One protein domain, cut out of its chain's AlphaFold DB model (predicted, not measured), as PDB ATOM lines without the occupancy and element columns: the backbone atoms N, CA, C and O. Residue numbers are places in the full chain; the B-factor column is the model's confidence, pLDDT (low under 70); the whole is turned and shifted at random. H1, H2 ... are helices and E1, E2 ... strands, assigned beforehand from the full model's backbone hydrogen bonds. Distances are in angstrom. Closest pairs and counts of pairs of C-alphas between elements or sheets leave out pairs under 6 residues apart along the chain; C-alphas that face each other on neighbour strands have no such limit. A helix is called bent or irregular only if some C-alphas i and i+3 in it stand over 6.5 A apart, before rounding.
ATOM      1  N   GLU A 767     -31.135  38.448   8.467       50.91
ATOM      2  CA  GLU A 767     -32.201  39.063   7.663       50.91
ATOM      3  C   GLU A 767     -33.509  38.262   7.749       50.91
ATOM      4  O   GLU A 767     -33.533  37.051   7.526       50.91
ATOM      5  N   GLY A 768     -34.602  38.953   8.082       64.00
ATOM      6  CA  GLY A 768     -35.951  38.399   8.084       64.00
ATOM      7  C   GLY A 768     -36.728  38.586   9.396       64.00
ATOM      8  O   GLY A 768     -36.184  39.084  10.386       64.00
ATOM      9  N   PRO A 769     -38.018  38.204   9.405       72.19
ATOM     10  CA  PRO A 769     -38.949  38.506  10.494       72.19
ATOM     11  C   PRO A 769     -38.704  37.664  11.761       72.19
ATOM     12  O   PRO A 769     -38.612  36.438  11.694       72.19
ATOM     13  N   MET A 770     -38.663  38.307  12.933       76.38
ATOM     14  CA  MET A 770     -38.435  37.677  14.245       76.38
ATOM     15  C   MET A 770     -39.736  37.497  15.024       76.38
ATOM     16  O   MET A 770     -40.593  38.374  15.020       76.38
ATOM     17  N   LYS A 771     -39.863  36.406  15.785       79.88
ATOM     18  CA  LYS A 771     -41.001  36.205  16.691       79.88
ATOM     19  C   LYS A 771     -40.983  37.188  17.863       79.88
ATOM     20  O   LYS A 771     -40.043  37.205  18.643       79.88
ATOM     21  N   ILE A 772     -42.069  37.936  18.026       76.19
ATOM     22  CA  ILE A 772     -42.318  38.845  19.142       76.19
ATOM     23  C   ILE A 772     -43.724  38.628  19.716       76.19
ATOM     24  O   ILE A 772     -44.723  38.860  19.041       76.19
ATOM     25  N   LEU A 773     -43.821  38.181  20.972       73.56
ATOM     26  CA  LEU A 773     -45.089  38.053  21.722       73.56
ATOM     27  C   LEU A 773     -46.233  37.332  20.979       73.56
ATOM     28  O   LEU A 773     -47.407  37.640  21.170       73.56
ATOM     29  N   GLY A 774     -45.896  36.358  20.127       76.56
ATOM     30  CA  GLY A 774     -46.866  35.589  19.336       76.56
ATOM     31  C   GLY A 774     -47.113  36.105  17.912       76.56
ATOM     32  O   GLY A 774     -47.779  35.414  17.147       76.56
ATOM     33  N   LEU A 775     -46.539  37.248  17.533       84.25
ATOM     34  CA  LEU A 775     -46.457  37.747  16.156       84.25
ATOM     35  C   LEU A 775     -45.029  37.589  15.621       84.25
ATOM     36  O   LEU A 775     -44.127  37.186  16.352       84.25
ATOM     37  N   LEU A 776     -44.820  37.900  14.348       88.69
ATOM     38  CA  LEU A 776     -43.501  38.149  13.777       88.69
ATOM     39  C   LEU A 776     -43.350  39.656  13.521       88.69
ATOM     40  O   LEU A 776     -44.327  40.305  13.156       88.69
ATOM     41  N   TRP A 777     -42.152  40.208  13.670       90.38
ATOM     42  CA  TRP A 777     -41.810  41.572  13.273       90.38
ATOM     43  C   TRP A 777     -40.609  41.562  12.354       90.38
ATOM     44  O   TRP A 777     -39.562  40.995  12.670       90.38
ATOM     45  N   ASP A 778     -40.798  42.184  11.203       87.88
ATOM     46  CA  ASP A 778     -39.743  42.483  10.263       87.88
ATOM     47  C   ASP A 778     -39.208  43.883  10.558       87.88
ATOM     48  O   ASP A 778     -39.876  44.887  10.310       87.88
ATOM     49  N   SER A 779     -37.990  43.936  11.088       85.19
ATOM     50  CA  SER A 779     -37.315  45.186  11.416       85.19
ATOM     51  C   SER A 779     -36.926  46.007  10.185       85.19
ATOM     52  O   SER A 779     -36.762  47.215  10.307       85.19
ATOM     53  N   ASN A 780     -36.790  45.381   9.008       82.94
ATOM     54  CA  ASN A 780     -36.409  46.083   7.780       82.94
ATOM     55  C   ASN A 780     -37.579  46.872   7.189       82.94
ATOM     56  O   ASN A 780     -37.392  47.993   6.723       82.94
ATOM     57  N   SER A 781     -38.774  46.277   7.190       86.69
ATOM     58  CA  SER A 781     -40.002  46.932   6.722       86.69
ATOM     59  C   SER A 781     -40.779  47.640   7.841       86.69
ATOM     60  O   SER A 781     -41.752  48.333   7.563       86.69
ATOM     61  N   ASP A 782     -40.366  47.458   9.097       89.06
ATOM     62  CA  ASP A 782     -41.065  47.870  10.321       89.06
ATOM     63  C   ASP A 782     -42.538  47.416  10.385       89.06
ATOM     64  O   ASP A 782     -43.445  48.132  10.832       89.06
ATOM     65  N   THR A 783     -42.786  46.185   9.929       90.69
ATOM     66  CA  THR A 783     -44.124  45.584   9.902       90.69
ATOM     67  C   THR A 783     -44.222  44.359  10.799       90.69
ATOM     68  O   THR A 783     -43.300  43.554  10.923       90.69
ATOM     69  N   MET A 784     -45.371  44.211  11.450       91.00
ATOM     70  CA  MET A 784     -45.768  42.995  12.142       91.00
ATOM     71  C   MET A 784     -46.565  42.095  11.196       91.00
ATOM     72  O   MET A 784     -47.347  42.574  10.371       91.00
ATOM     73  N   GLN A 785     -46.417  40.788  11.356       90.81
ATOM     74  CA  GLN A 785     -47.092  39.772  10.556       90.81
ATOM     75  C   GLN A 785     -47.424  38.540  11.410       90.81
ATOM     76  O   GLN A 785     -46.930  38.373  12.529       90.81
ATOM     77  N   TYR A 786     -48.266  37.660  10.882       88.38
ATOM     78  CA  TYR A 786     -48.636  36.411  11.543       88.38
ATOM     79  C   TYR A 786     -47.716  35.256  11.127       88.38
ATOM     80  O   TYR A 786     -47.033  35.319  10.107       88.38
ATOM     81  N   SER A 787     -47.703  34.195  11.936       84.81
ATOM     82  CA  SER A 787     -47.013  32.937  11.636       84.81
ATOM     83  C   SER A 787     -47.952  31.768  11.894       84.81
ATOM     84  O   SER A 787     -47.979  31.212  12.993       84.81
ATOM     85  N   MET A 788     -48.707  31.393  10.873       84.62
ATOM     86  CA  MET A 788     -49.652  30.292  10.889       84.62
ATOM     87  C   MET A 788     -49.143  29.151  10.012       84.62
ATOM     88  O   MET A 788     -48.860  29.339   8.830       84.62
ATOM     89  N   LYS A 789     -49.027  27.962  10.603       80.94
ATOM     90  CA  LYS A 789     -48.729  26.710   9.904       80.94
ATOM     91  C   LYS A 789     -49.915  25.770  10.108       80.94
ATOM     92  O   LYS A 789     -50.452  25.708  11.212       80.94
ATOM     93  N   ILE A 790     -50.327  25.082   9.049       75.00
ATOM     94  CA  ILE A 790     -51.317  24.006   9.126       75.00
ATOM     95  C   ILE A 790     -50.575  22.692   9.369       75.00
ATOM     96  O   ILE A 790     -49.559  22.434   8.728       75.00
ATOM     97  N   GLU A 791     -51.102  21.873  10.272       69.06
ATOM     98  CA  GLU A 791     -50.691  20.480  10.439       69.06
ATOM     99  C   GLU A 791     -51.735  19.585   9.760       69.06
ATOM    100  O   GLU A 791     -52.937  19.829   9.873       69.06
ATOM    101  N   ILE A 813     -70.900  21.340   9.371       80.75
ATOM    102  CA  ILE A 813     -69.937  21.979  10.279       80.75
ATOM    103  C   ILE A 813     -68.513  21.593   9.881       80.75
ATOM    104  O   ILE A 813     -67.627  22.441   9.943       80.75
ATOM    105  N   GLN A 814     -68.297  20.342   9.458       79.62
ATOM    106  CA  GLN A 814     -67.001  19.910   8.932       79.62
ATOM    107  C   GLN A 814     -66.597  20.742   7.716       79.62
ATOM    108  O   GLN A 814     -65.488  21.259   7.695       79.62
ATOM    109  N   ASN A 815     -67.505  20.945   6.760       83.56
ATOM    110  CA  ASN A 815     -67.242  21.738   5.562       83.56
ATOM    111  C   ASN A 815     -66.915  23.194   5.918       83.56
ATOM    112  O   ASN A 815     -65.892  23.702   5.473       83.56
ATOM    113  N   LYS A 816     -67.708  23.832   6.793       82.62
ATOM    114  CA  LYS A 816     -67.433  25.198   7.282       82.62
ATOM    115  C   LYS A 816     -66.089  25.304   8.008       82.62
ATOM    116  O   LYS A 816     -65.379  26.296   7.859       82.62
ATOM    117  N   TRP A 817     -65.736  24.296   8.807       83.81
ATOM    118  CA  TRP A 817     -64.442  24.241   9.482       83.81
ATOM    119  C   TRP A 817     -63.298  24.059   8.490       83.81
ATOM    120  O   TRP A 817     -62.315  24.777   8.597       83.81
ATOM    121  N   MET A 818     -63.416  23.135   7.536       81.94
ATOM    122  CA  MET A 818     -62.396  22.880   6.516       81.94
ATOM    123  C   MET A 818     -62.167  24.102   5.637       81.94
ATOM    124  O   MET A 818     -61.020  24.456   5.383       81.94
ATOM    125  N   GLU A 819     -63.244  24.781   5.243       82.44
ATOM    126  CA  GLU A 819     -63.184  26.056   4.540       82.44
ATOM    127  C   GLU A 819     -62.395  27.081   5.368       82.44
ATOM    128  O   GLU A 819     -61.325  27.513   4.942       82.44
ATOM    129  N   PHE A 820     -62.828  27.382   6.600       83.69
ATOM    130  CA  PHE A 820     -62.113  28.295   7.502       83.69
ATOM    131  C   PHE A 820     -60.641  27.901   7.711       83.69
ATOM    132  O   PHE A 820     -59.753  28.747   7.608       83.69
ATOM    133  N   TYR A 821     -60.383  26.621   7.983       83.69
ATOM    134  CA  TYR A 821     -59.060  26.073   8.262       83.69
ATOM    135  C   TYR A 821     -58.133  26.222   7.055       83.69
ATOM    136  O   TYR A 821     -57.000  26.660   7.224       83.69
ATOM    137  N   SER A 822     -58.631  25.962   5.842       84.19
ATOM    138  CA  SER A 822     -57.869  26.105   4.595       84.19
ATOM    139  C   SER A 822     -57.425  27.545   4.312       84.19
ATOM    140  O   SER A 822     -56.361  27.749   3.732       84.19
ATOM    141  N   PHE A 823     -58.181  28.546   4.781       81.94
ATOM    142  CA  PHE A 823     -57.841  29.961   4.611       81.94
ATOM    143  C   PHE A 823     -56.838  30.492   5.646       81.94
ATOM    144  O   PHE A 823     -56.233  31.542   5.416       81.94
ATOM    145  N   LEU A 824     -56.608  29.801   6.768       84.25
ATOM    146  CA  LEU A 824     -55.705  30.262   7.836       84.25
ATOM    147  C   LEU A 824     -54.262  30.590   7.390       84.25
ATOM    148  O   LEU A 824     -53.731  31.587   7.884       84.25
ATOM    149  N   PRO A 825     -53.606  29.847   6.471       87.75
ATOM    150  CA  PRO A 825     -52.243  30.147   6.031       87.75
ATOM    151  C   PRO A 825     -52.145  31.498   5.334       87.75
ATOM    152  O   PRO A 825     -51.124  32.171   5.434       87.75
ATOM    153  N   SER A 826     -53.226  31.925   4.677       87.31
ATOM    154  CA  SER A 826     -53.262  33.200   3.973       87.31
ATOM    155  C   SER A 826     -53.081  34.384   4.940       87.31
ATOM    156  O   SER A 826     -52.559  35.423   4.549       87.31
ATOM    157  N   ILE A 827     -53.388  34.238   6.236       88.94
ATOM    158  CA  ILE A 827     -53.156  35.285   7.248       88.94
ATOM    159  C   ILE A 827     -51.664  35.688   7.328       88.94
ATOM    160  O   ILE A 827     -51.358  36.825   7.690       88.94
ATOM    161  N   ASN A 828     -50.735  34.814   6.920       88.62
ATOM    162  CA  ASN A 828     -49.299  35.112   6.860       88.62
ATOM    163  C   ASN A 828     -48.945  36.263   5.907       88.62
ATOM    164  O   ASN A 828     -47.887  36.868   6.066       88.62
ATOM    165  N   ASP A 829     -49.811  36.598   4.948       88.00
ATOM    166  CA  ASP A 829     -49.584  37.697   3.998       88.00
ATOM    167  C   ASP A 829     -49.994  39.063   4.561       88.00
ATOM    168  O   ASP A 829     -49.702  40.099   3.966       88.00
ATOM    169  N   VAL A 830     -50.687  39.094   5.701       88.88
ATOM    170  CA  VAL A 830     -51.111  40.348   6.328       88.88
ATOM    171  C   VAL A 830     -49.880  41.068   6.874       88.88
ATOM    172  O   VAL A 830     -49.058  40.481   7.583       88.88
ATOM    173  N   ARG A 831     -49.754  42.356   6.545       88.19
ATOM    174  CA  ARG A 831     -48.710  43.251   7.053       88.19
ATOM    175  C   ARG A 831     -49.368  44.374   7.838       88.19
ATOM    176  O   ARG A 831     -50.250  45.054   7.324       88.19
ATOM    177  N   ILE A 832     -48.949  44.552   9.084       89.69
ATOM    178  CA  ILE A 832     -49.475  45.574   9.991       89.69
ATOM    179  C   ILE A 832     -48.322  46.504  10.344       89.69
ATOM    180  O   ILE A 832     -47.352  46.060  10.953       89.69
ATOM    181  N   GLY A 833     -48.418  47.788  10.002       89.00
ATOM    182  CA  GLY A 833     -47.417  48.770  10.423       89.00
ATOM    183  C   GLY A 833     -47.256  48.767  11.946       89.00
ATOM    184  O   GLY A 833     -48.251  48.822  12.686       89.00
ATOM    185  N   ARG A 834     -46.009  48.666  12.428       91.25
ATOM    186  CA  ARG A 834     -45.733  48.690  13.868       91.25
ATOM    187  C   ARG A 834     -46.133  50.048  14.443       91.25
ATOM    188  O   ARG A 834     -47.016  50.092  15.299       91.25
ATOM    189  N   ASN A 835     -45.519  51.133  13.969       89.12
ATOM    190  CA  ASN A 835     -45.800  52.481  14.460       89.12
ATOM    191  C   ASN A 835     -47.209  52.944  14.049       89.12
ATOM    192  O   ASN A 835     -47.540  52.986  12.867       89.12
ATOM    193  N   VAL A 836     -48.034  53.300  15.035       84.31
ATOM    194  CA  VAL A 836     -49.411  53.787  14.831       84.31
ATOM    195  C   VAL A 836     -49.459  55.264  14.420       84.31
ATOM    196  O   VAL A 836     -50.436  55.695  13.816       84.31
TER     197      VAL A 836
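Overview. This is residues 767 to 791 and 813 to 836 of the 1149 residues of the protein "uncharacterized protein LOC107221694" of Neodiprion lecontei (UniProt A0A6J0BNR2). A small three-stranded sheet makes a head at one end, and one long helix, H1, reaches away from it, its last residues near E3 and residues 813 to 820 sticking out. After H1 the backbone passes along the edge of the sheet, where residues 832 to 833 pair with E3. The printed part has 49 residues, with named elements in the order E1, E2, E3, H1; the sheet, in the order E1 - E2 - E3, is antiparallel. The class is mixed, helices and strands. The whole is loose, with a radius of gyration of the C-alphas of 13.3 A, and elongated, spanning 40 by 23 by 16 A.

Along the chain. E1 is residues 770 to 772, 6.4 A long, beginning at C-alpha 770 at (-38.435, 37.677, 14.245). E2, residues 775 to 778, is 10.1 A long. E3, residues 783 to 785, is 6.6 A long. H1, residues 813 to 829, is 26.5 A long and ends at C-alpha 829 at (-49.584, 37.697, 3.998). H1 is irregular: C-alphas 822 and 825 are 7.1 A apart.

Arrangement. E1, E2 and E3 form a meander, each strand the antiparallel neighbour of the one before. E1 and E2 are a hairpin, with N 770 and O 777 within hydrogen-bond range at 2.8 A. E2 and E3 are a hairpin, with N 776 and O 785 at 2.8 A. Residues 783 to 784 of E3 pair antiparallel with residues 832 to 833. The closest C-alphas of E3 and H1, those of Gln 785 and Asn 828, are 6.3 A apart. H1 is not on the sheet, but only just, with 4 pairs of C-alphas within 10 A. H1 is apart from E1 and E2. In H1, 8 of 13 O i to N i+4 pairs are within hydrogen-bond range.

Size, cuts and confidence. The two C-alphas farthest apart, those of Glu 767 and Ile 813, are 41.5 A apart. Residues 792 to 812 are not printed, and C-alphas 791 and 813 are 19.3 A apart across the cut. The links E1 to E2 and E2 to E3 are tight; E3 to H1 is the link across the cut. Mean pLDDT of the printed part is 83.1; residues 767 to 768 and residue 791 are under 70.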